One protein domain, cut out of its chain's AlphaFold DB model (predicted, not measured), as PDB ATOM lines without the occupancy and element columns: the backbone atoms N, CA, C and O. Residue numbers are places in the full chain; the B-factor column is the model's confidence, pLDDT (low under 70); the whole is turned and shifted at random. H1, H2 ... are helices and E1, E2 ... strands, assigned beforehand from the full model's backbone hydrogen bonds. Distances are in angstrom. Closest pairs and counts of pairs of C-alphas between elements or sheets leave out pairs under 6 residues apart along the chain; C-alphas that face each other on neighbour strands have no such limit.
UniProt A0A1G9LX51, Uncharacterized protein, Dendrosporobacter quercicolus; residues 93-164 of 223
ATOM      1  N   VAL A  93     119.826 191.683 198.923       90.44
ATOM      2  CA  VAL A  93     118.480 191.127 198.783       90.44
ATOM      3  C   VAL A  93     118.535 189.608 198.927       90.44
ATOM      4  O   VAL A  93     119.288 188.954 198.205       90.44
ATOM      5  N   PRO A  94     117.719 189.021 199.816       92.81
ATOM      6  CA  PRO A  94     117.513 187.585 199.849       92.81
ATOM      7  C   PRO A  94     117.072 186.985 198.519       92.81
ATOM      8  O   PRO A  94     116.147 187.497 197.881       92.81
ATOM      9  N   LEU A  95     117.640 185.831 198.162       93.38
ATOM     10  CA  LEU A  95     117.199 185.081 196.983       93.38
ATOM     11  C   LEU A  95     115.715 184.710 197.074       93.38
ATOM     12  O   LEU A  95     114.980 184.872 196.101       93.38
ATOM     13  N   SER A  96     115.241 184.343 198.266       92.12
ATOM     14  CA  SER A  96     113.833 184.020 198.519       92.12
ATOM     15  C   SER A  96     112.877 185.176 198.183       92.12
ATOM     16  O   SER A  96     111.761 184.948 197.706       92.12
ATOM     17  N   LYS A  97     113.298 186.433 198.392       91.19
ATOM     18  CA  LYS A  97     112.515 187.621 198.022       91.19
ATOM     19  C   LYS A  97     112.515 187.847 196.515       91.19
ATOM     20  O   LYS A  97     111.467 188.175 195.972       91.19
ATOM     21  N   LEU A  98     113.640 187.637 195.833       91.62
ATOM     22  CA  LEU A  98     113.691 187.736 194.371       91.62
ATOM     23  C   LEU A  98     112.822 186.657 193.711       91.62
ATOM     24  O   LEU A  98     112.051 186.954 192.807       91.62
ATOM     25  N   GLU A  99     112.846 185.422 194.208       92.00
ATOM     26  CA  GLU A  99     111.988 184.350 193.689       92.00
ATOM     27  C   GLU A  99     110.497 184.641 193.888       92.00
ATOM     28  O   GLU A  99     109.690 184.425 192.984       92.00
ATOM     29  N   LYS A 100     110.112 185.175 195.056       90.88
ATOM     30  CA  LYS A 100     108.744 185.664 195.277       90.88
ATOM     31  C   LYS A 100     108.392 186.779 194.292       90.88
ATOM     32  O   LYS A 100     107.262 186.813 193.820       90.88
ATOM     33  N   LEU A 101     109.347 187.655 193.961       88.81
ATOM     34  CA  LEU A 101     109.136 188.799 193.073       88.81
ATOM     35  C   LEU A 101     108.867 188.320 191.652       88.81
ATOM     36  O   LEU A 101     107.914 188.776 191.033       88.81
ATOM     37  N   ALA A 102     109.643 187.347 191.178       90.19
ATOM     38  CA  ALA A 102     109.434 186.724 189.877       90.19
ATOM     39  C   ALA A 102     108.060 186.040 189.767       90.19
ATOM     40  O   ALA A 102     107.437 186.102 188.715       90.19
ATOM     41  N   LYS A 103     107.551 185.437 190.851       89.31
ATOM     42  CA  LYS A 103     106.229 184.779 190.858       89.31
ATOM     43  C   LYS A 103     105.049 185.749 190.779       89.31
ATOM     44  O   LYS A 103     104.002 185.367 190.272       89.31
ATOM     45  N   VAL A 104     105.190 186.954 191.337       86.50
ATOM     46  CA  VAL A 104     104.101 187.950 191.405       86.50
ATOM     47  C   VAL A 104     104.216 189.048 190.349       86.50
ATOM     48  O   VAL A 104     103.276 189.817 190.165       86.50
ATOM     49  N   SER A 105     105.370 189.168 189.692       84.50
ATOM     50  CA  SER A 105     105.589 190.153 188.639       84.50
ATOM     51  C   SER A 105     104.944 189.706 187.329       84.50
ATOM     52  O   SER A 105     104.907 188.522 187.009       84.50
ATOM     53  N   THR A 106     104.474 190.674 186.551       85.94
ATOM     54  CA  THR A 106     104.024 190.491 185.166       85.94
ATOM     55  C   THR A 106     105.087 190.914 184.148       85.94
ATOM     56  O   THR A 106     104.937 190.641 182.959       85.94
ATOM     57  N   ASN A 107     106.174 191.561 184.587       86.81
ATOM     58  CA  ASN A 107     107.206 192.082 183.698       86.81
ATOM     59  C   ASN A 107     108.201 190.975 183.307       86.81
ATOM     60  O   ASN A 107     108.981 190.479 184.125       86.81
ATOM     61  N   VAL A 108     108.195 190.608 182.023       90.06
ATOM     62  CA  VAL A 108     108.993 189.497 181.474       90.06
ATOM     63  C   VAL A 108     110.501 189.727 181.635       90.06
ATOM     64  O   VAL A 108     111.238 188.787 181.943       90.06
ATOM     65  N   SER A 109     110.974 190.964 181.467       91.69
ATOM     66  CA  SER A 109     112.396 191.315 181.594       91.69
ATOM     67  C   SER A 109     112.898 191.139 183.027       91.69
ATOM     68  O   SER A 109     113.968 190.561 183.242       91.69
ATOM     69  N   LEU A 110     112.102 191.559 184.015       91.75
ATOM     70  CA  LEU A 110     112.394 191.381 185.437       91.75
ATOM     71  C   LEU A 110     112.446 189.899 185.813       91.75
ATOM     72  O   LEU A 110     113.430 189.460 186.413       91.75
ATOM     73  N   ILE A 111     111.437 189.121 185.411       92.88
ATOM     74  CA  ILE A 111     111.388 187.671 185.656       92.88
ATOM     75  C   ILE A 111     112.639 187.001 185.078       92.88
ATOM     76  O   ILE A 111     113.368 186.313 185.794       92.88
ATOM     77  N   LYS A 112     112.959 187.277 183.808       95.12
ATOM     78  CA  LYS A 112     114.124 186.703 183.122       95.12
ATOM     79  C   LYS A 112     115.445 187.079 183.798       95.12
ATOM     80  O   LYS A 112     116.340 186.232 183.901       95.12
ATOM     81  N   LYS A 113     115.587 188.323 184.268       95.31
ATOM     82  CA  LYS A 113     116.781 188.772 185.000       95.31
ATOM     83  C   LYS A 113     116.930 188.027 186.325       95.31
ATOM     84  O   LYS A 113     118.020 187.525 186.600       95.31
ATOM     85  N   ILE A 114     115.849 187.879 187.095       95.00
ATOM     86  CA  ILE A 114     115.843 187.123 188.358       95.00
ATOM     87  C   ILE A 114     116.204 185.653 188.120       95.00
ATOM     88  O   ILE A 114     117.098 185.128 188.779       95.00
ATOM     89  N   GLU A 115     115.572 184.987 187.153       95.25
ATOM     90  CA  GLU A 115     115.863 183.581 186.848       95.25
ATOM     91  C   GLU A 115     117.316 183.369 186.415       95.25
ATOM     92  O   GLU A 115     117.964 182.398 186.811       95.25
ATOM     93  N   THR A 116     117.846 184.285 185.601       95.44
ATOM     94  CA  THR A 116     119.244 184.233 185.163       95.44
ATOM     95  C   THR A 116     120.187 184.431 186.344       95.44
ATOM     96  O   THR A 116     121.159 183.687 186.476       95.44
ATOM     97  N   LEU A 117     119.882 185.376 187.234       95.56
ATOM     98  CA  LEU A 117     120.638 185.622 188.458       95.56
ATOM     99  C   LEU A 117     120.681 184.379 189.352       95.56
ATOM    100  O   LEU A 117     121.771 183.928 189.692       95.56
ATOM    101  N   VAL A 118     119.530 183.767 189.646       94.12
ATOM    102  CA  VAL A 118     119.437 182.548 190.475       94.12
ATOM    103  C   VAL A 118     120.204 181.376 189.850       94.12
ATOM    104  O   VAL A 118     120.809 180.570 190.552       94.12
ATOM    105  N   LYS A 119     120.242 181.267 188.516       93.62
ATOM    106  CA  LYS A 119     121.079 180.263 187.840       93.62
ATOM    107  C   LYS A 119     122.575 180.552 188.011       93.62
ATOM    108  O   LYS A 119     123.356 179.616 188.169       93.62
ATOM    109  N   ARG A 120     122.991 181.824 187.982       92.75
ATOM    110  CA  ARG A 120     124.404 182.226 188.101       92.75
ATOM    111  C   ARG A 120     124.963 182.021 189.509       92.75
ATOM    112  O   ARG A 120     126.098 181.550 189.606       92.75
ATOM    113  N   THR A 121     124.182 182.270 190.564       91.00
ATOM    114  CA  THR A 121     124.629 182.090 191.962       91.00
ATOM    115  C   THR A 121     125.080 180.661 192.276       91.00
ATOM    116  O   THR A 121     125.971 180.467 193.092       91.00
ATOM    117  N   ARG A 122     124.556 179.654 191.561       84.62
ATOM    118  CA  ARG A 122     124.961 178.240 191.707       84.62
ATOM    119  C   ARG A 122     126.402 177.943 191.289       84.62
ATOM    120  O   ARG A 122     126.925 176.890 191.629       84.62
ATOM    121  N   SER A 123     127.013 178.815 190.488       82.19
ATOM    122  CA  SER A 123     128.312 178.551 189.847       82.19
ATOM    123  C   SER A 123     129.347 179.647 190.067       82.19
ATOM    124  O   SER A 123     130.538 179.393 189.908       82.19
ATOM    125  N   LYS A 124     128.918 180.870 190.402       83.56
ATOM    126  CA  LYS A 124     129.801 182.032 190.516       83.56
ATOM    127  C   LYS A 124     129.456 182.873 191.733       83.56
ATOM    128  O   LYS A 124     128.301 183.252 191.921       83.56
ATOM    129  N   THR A 125     130.489 183.257 192.474       87.12
ATOM    130  CA  THR A 125     130.376 184.221 193.575       87.12
ATOM    131  C   THR A 125     130.250 185.659 193.061       87.12
ATOM    132  O   THR A 125     129.558 186.465 193.666       87.12
ATOM    133  N   MET A 126     130.853 185.985 191.912       92.31
ATOM    134  CA  MET A 126     130.733 187.292 191.250       92.31
ATOM    135  C   MET A 126     130.327 187.121 189.793       92.31
ATOM    136  O   MET A 126     130.870 186.274 189.077       92.31
ATOM    137  N   PHE A 127     129.368 187.922 189.336       93.69
ATOM    138  CA  PHE A 127     128.897 187.867 187.957       93.69
ATOM    139  C   PHE A 127     128.244 189.174 187.517       93.69
ATOM    140  O   PHE A 127     127.832 189.996 188.335       93.69
ATOM    141  N   THR A 128     128.137 189.331 186.199       92.88
ATOM    142  CA  THR A 128     127.452 190.452 185.564       92.88
ATOM    143  C   THR A 128     126.169 190.015 184.870       92.88
ATOM    144  O   THR A 128     126.066 188.881 184.382       92.88
ATOM    145  N   LEU A 129     125.193 190.917 184.837       93.62
ATOM    146  CA  LEU A 129     123.947 190.833 184.075       93.62
ATOM    147  C   LEU A 129     123.663 192.207 183.469       93.62
ATOM    148  O   LEU A 129     124.051 193.209 184.046       93.62
ATOM    149  N   ASN A 130     122.953 192.271 182.349       92.88
ATOM    150  CA  ASN A 130     122.646 193.568 181.743       92.88
ATOM    151  C   ASN A 130     121.634 194.352 182.594       92.88
ATOM    152  O   ASN A 130     120.668 193.775 183.122       92.88
ATOM    153  N   GLY A 131     121.855 195.660 182.718       90.88
ATOM    154  CA  GLY A 131     120.888 196.605 183.260       90.88
ATOM    155  C   GLY A 131     119.761 196.890 182.265       90.88
ATOM    156  O   GLY A 131     119.949 196.786 181.053       90.88
ATOM    157  N   PHE A 132     118.581 197.237 182.768       89.75
ATOM    158  CA  PHE A 132     117.510 197.818 181.961       89.75
ATOM    159  C   PHE A 132     116.667 198.771 182.810       89.75
ATOM    160  O   PHE A 132     116.567 198.597 184.027       89.75
ATOM    161  N   ASP A 133     116.081 199.776 182.162       84.69
ATOM    162  CA  ASP A 133     115.138 200.685 182.810       84.69
ATOM    163  C   ASP A 133     113.765 200.009 182.892       84.69
ATOM    164  O   ASP A 133     113.297 199.419 181.915       84.69
ATOM    165  N   LEU A 134     113.163 200.024 184.076       79.44
ATOM    166  CA  LEU A 134     111.861 199.414 184.311       79.44
ATOM    167  C   LEU A 134     110.812 200.520 184.295       79.44
ATOM    168  O   LEU A 134     110.805 201.363 185.193       79.44
ATOM    169  N   ASP A 135     109.900 200.467 183.325       65.81
ATOM    170  CA  ASP A 135     108.790 201.412 183.251       65.81
ATOM    171  C   ASP A 135     107.979 201.402 184.560       65.81
ATOM    172  O   ASP A 135     107.525 200.367 185.056       65.81
ATOM    173  N   GLU A 136     107.814 202.583 185.163       56.19
ATOM    174  CA  GLU A 136     107.296 202.749 186.531       56.19
ATOM    175  C   GLU A 136     105.838 202.304 186.725       56.19
ATOM    176  O   GLU A 136     105.397 202.079 187.866       56.19
ATOM    177  N   GLU A 137     105.092 202.195 185.624       53.34
ATOM    178  CA  GLU A 137     103.715 201.696 185.585       53.34
ATOM    179  C   GLU A 137     103.645 200.164 185.663       53.34
ATOM    180  O   GLU A 137     102.665 199.625 186.174       53.34
ATOM    181  N   GLU A 138     104.712 199.461 185.270       51.53
ATOM    182  CA  GLU A 138     104.809 197.994 185.303       51.53
ATOM    183  C   GLU A 138     105.491 197.457 186.575       51.53
ATOM    184  O   GLU A 138     105.643 196.245 186.768       51.53
ATOM    185  N   GLY A 139     105.913 198.361 187.465       49.16
ATOM    186  CA  GLY A 139     106.589 198.039 188.716       49.16
ATOM    187  C   GLY A 139     105.736 197.148 189.620       49.16
ATOM    188  O   GLY A 139     104.717 197.586 190.154       49.16
ATOM    189  N   ALA A 140     106.198 195.906 189.797       49.72
ATOM    190  CA  ALA A 140     105.568 194.841 190.569       49.72
ATOM    191  C   ALA A 140     104.963 195.317 191.904       49.72
ATOM    192  O   ALA A 140     105.549 196.126 192.627       49.72
ATOM    193  N   GLY A 141     103.787 194.763 192.211       50.00
ATOM    194  CA  GLY A 141     102.931 195.095 193.346       50.00
ATOM    195  C   GLY A 141     103.665 195.483 194.632       50.00
ATOM    196  O   GLY A 141     104.525 194.776 195.157       50.00
ATOM    197  N   THR A 142     103.249 196.628 195.159       48.94
ATOM    198  CA  THR A 142     103.600 197.212 196.453       48.94
ATOM    199  C   THR A 142     103.526 196.191 197.596       48.94
ATOM    200  O   THR A 142     102.440 195.913 198.093       48.94
ATOM    201  N   SER A 143     104.662 195.644 198.038       50.62
ATOM    202  CA  SER A 143     104.872 195.147 199.422       50.62
ATOM    203  C   SER A 143     106.266 194.566 199.662       50.62
ATOM    204  O   SER A 143     106.653 194.351 200.810       50.62
ATOM    205  N   MET A 144     107.033 194.287 198.609       58.16
ATOM    206  CA  MET A 144     108.333 193.646 198.761       58.16
ATOM    207  C   MET A 144     109.398 194.707 199.013       58.16
ATOM    208  O   MET A 144     109.535 195.643 198.236       58.16
ATOM    209  N   SER A 145     110.136 194.569 200.115       67.44
ATOM    210  CA  SER A 145     111.244 195.441 200.535       67.44
ATOM    211  C   SER A 145     112.477 195.313 199.615       67.44
ATOM    212  O   SER A 145     113.591 195.065 200.082       67.44
ATOM    213  N   VAL A 146     112.257 195.318 198.306       79.38
ATOM    214  CA  VAL A 146     113.269 195.211 197.263       79.38
ATOM    215  C   VAL A 146     113.170 196.491 196.454       79.38
ATOM    216  O   VAL A 146     112.099 196.813 195.943       79.38
ATOM    217  N   ASP A 147     114.283 197.203 196.330       82.94
ATOM    218  CA  ASP A 147     114.404 198.321 195.398       82.94
ATOM    219  C   ASP A 147     114.499 197.745 193.975       82.94
ATOM    220  O   ASP A 147     115.579 197.430 193.466       82.94
ATOM    221  N   VAL A 148     113.330 197.478 193.383       86.25
ATOM    222  CA  VAL A 148     113.210 196.837 192.067       86.25
ATOM    223  C   VAL A 148     113.861 197.686 190.969       86.25
ATOM    224  O   VAL A 148     114.613 197.109 190.184       86.25
ATOM    225  N   PRO A 149     113.664 199.021 190.907       84.50
ATOM    226  CA  PRO A 149     114.368 199.855 189.933       84.50
ATOM    227  C   PRO A 149     115.893 199.740 190.043       84.50
ATOM    228  O   PRO A 149     116.563 199.495 189.037       84.50
ATOM    229  N   ALA A 150     116.454 199.828 191.256       85.25
ATOM    230  CA  ALA A 150     117.896 199.682 191.447       85.25
ATOM    231  C   ALA A 150     118.393 198.291 191.022       85.25
ATOM    232  O   ALA A 150     119.432 198.181 190.376       85.25
ATOM    233  N   PHE A 151     117.637 197.231 191.326       90.19
ATOM    234  CA  PHE A 151     117.948 195.869 190.887       90.19
ATOM    235  C   PHE A 151     117.929 195.718 189.355       90.19
ATOM    236  O   PHE A 151     118.812 195.076 188.778       90.19
ATOM    237  N   CYS A 152     116.932 196.301 188.683       89.81
ATOM    238  CA  CYS A 152     116.818 196.264 187.226       89.81
ATOM    239  C   CYS A 152     117.991 196.972 186.551       89.81
ATOM    240  O   CYS A 152     118.528 196.439 185.580       89.81
ATOM    241  N   LEU A 153     118.459 198.090 187.105       89.25
ATOM    242  CA  LEU A 153     119.604 198.829 186.576       89.25
ATOM    243  C   LEU A 153     120.956 198.202 186.941       89.25
ATOM    244  O   LEU A 153     121.917 198.364 186.198       89.25
ATOM    245  N   ALA A 154     121.054 197.492 188.067       90.62
ATOM    246  CA  ALA A 154     122.319 196.942 188.540       90.62
ATOM    247  C   ALA A 154     122.910 195.919 187.564       90.62
ATOM    248  O   ALA A 154     122.216 195.005 187.107       90.62
ATOM    249  N   GLU A 155     124.208 196.047 187.289       92.19
ATOM    250  CA  GLU A 155     124.906 195.156 186.358       92.19
ATOM    251  C   GLU A 155     125.862 194.184 187.041       92.19
ATOM    252  O   GLU A 155     126.110 193.095 186.530       92.19
ATOM    253  N   HIS A 156     126.369 194.548 188.217       91.31
ATOM    254  CA  HIS A 156     127.364 193.782 188.958       91.31
ATOM    255  C   HIS A 156     126.756 193.206 190.232       91.31
ATOM    256  O   HIS A 156     126.180 193.937 191.041       91.31
ATOM    257  N   PHE A 157     126.922 191.899 190.422       93.19
ATOM    258  CA  PHE A 157     126.328 191.160 191.527       93.19
ATOM    259  C   PHE A 157     127.371 190.310 192.255       93.19
ATOM    260  O   PHE A 157     128.245 189.694 191.636       93.19
ATOM    261  N   TYR A 158     127.226 190.250 193.577       93.00
ATOM    262  CA  TYR A 158     127.988 189.397 194.480       93.00
ATOM    263  C   TYR A 158     127.038 188.461 195.226       93.00
ATOM    264  O   TYR A 158     126.107 188.907 195.895       93.00
ATOM    265  N   TYR A 159     127.261 187.159 195.102       94.31
ATOM    266  CA  TYR A 159     126.512 186.139 195.816       94.31
ATOM    267  C   TYR A 159     127.085 185.925 197.218       94.31
ATOM    268  O   TYR A 159     128.284 185.703 197.379       94.31
ATOM    269  N   ARG A 160     126.200 185.965 198.214       92.00
ATOM    270  CA  ARG A 160     126.489 185.769 199.632       92.00
ATOM    271  C   ARG A 160     125.867 184.462 200.087       92.00
ATOM    272  O   ARG A 160     124.644 184.325 200.104       92.00
ATOM    273  N   ASP A 161     126.734 183.519 200.418       91.25
ATOM    274  CA  ASP A 161     126.387 182.148 200.776       91.25
ATOM    275  C   ASP A 161     126.264 182.037 202.296       91.25
ATOM    276  O   ASP A 161     127.242 182.233 203.023       91.25
ATOM    277  N   LYS A 162     125.067 181.700 202.786       91.44
ATOM    278  CA  LYS A 162     124.804 181.575 204.223       91.44
ATOM    279  C   LYS A 162     125.709 180.549 204.886       91.44
ATOM    280  O   LYS A 162     126.064 180.720 206.047       91.44
ATOM    281  N   SER A 163     126.087 179.489 204.178       88.31
ATOM    282  CA  SER A 163     126.955 178.454 204.744       88.31
ATOM    283  C   SER A 163     128.376 178.951 205.032       88.31
ATOM    284  O   SER A 163     129.109 178.291 205.765       88.31
ATOM    285  N   LYS A 164     128.762 180.111 204.481       87.69
ATOM    286  CA  LYS A 164     130.114 180.682 204.572       87.69
ATOM    287  C   LYS A 164     130.188 181.979 205.379       87.69
ATOM    288  O   LYS A 164     131.287 182.468 205.616       87.69
TER     289      LYS A 164
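What this domain is: This is residues 93 to 164 of the 223 residues of an uncharacterized protein of Dendrosporobacter quercicolus (UniProt A0A1G9LX51). A helical hairpin, H1 and H2, forms one side; across from H2 lie the short H3, near Leu 110, and a two-stranded antiparallel ribbon, E1 and E2, near residues 117 to 121. A long loop joins E1 to H3. The printed part has 72 residues, with named elements in the order H1 H2 E1 H3 E2; its class is mixed. It is compact, radius of gyration of the C-alphas 11.9 A, but elongated, spanning 38 by 22 by 16 A.

How they stand to each other: H1, residues 95 to 104, touches H2, residues 108 to 121, closest at the C-alphas of Ala 102 and Ile 111, 4.7 A; they form a hairpin, a shallow tilt of 24 degrees, opposite ways. E1, residues 126 to 128, and E2, residues 156 to 160, are antiparallel at 149 degrees; N 127 and O 157 are 3.1 A apart, within hydrogen-bond range. The closest C-alphas of H2 and E2, Thr 121 and Tyr 159, are 5.9 A apart. H3, residues 148 to 153, is close to H2 but not clearly touching, closest at the C-alphas of Leu 110 and Cys 152, 6.8 A. In H1, H2 and H3 every O i to N i+4 pair is within hydrogen-bond range.

Where its parts are: H1 begins at C-alpha 95 (117.199, 185.081, 196.983) and measures 14.5 A, H2 20.2 A, E1 7.3 A, H3 8.7 A and E2 13.4 A, ending at C-alpha 160 (126.489, 185.769, 199.632).

The domain as a whole: The C-alphas farthest apart, Glu 137 and Lys 164, are 38.7 A apart. The printed part has no cut; the link E1 to H3 is long, and its residues 135 to 145 have pLDDT under 70.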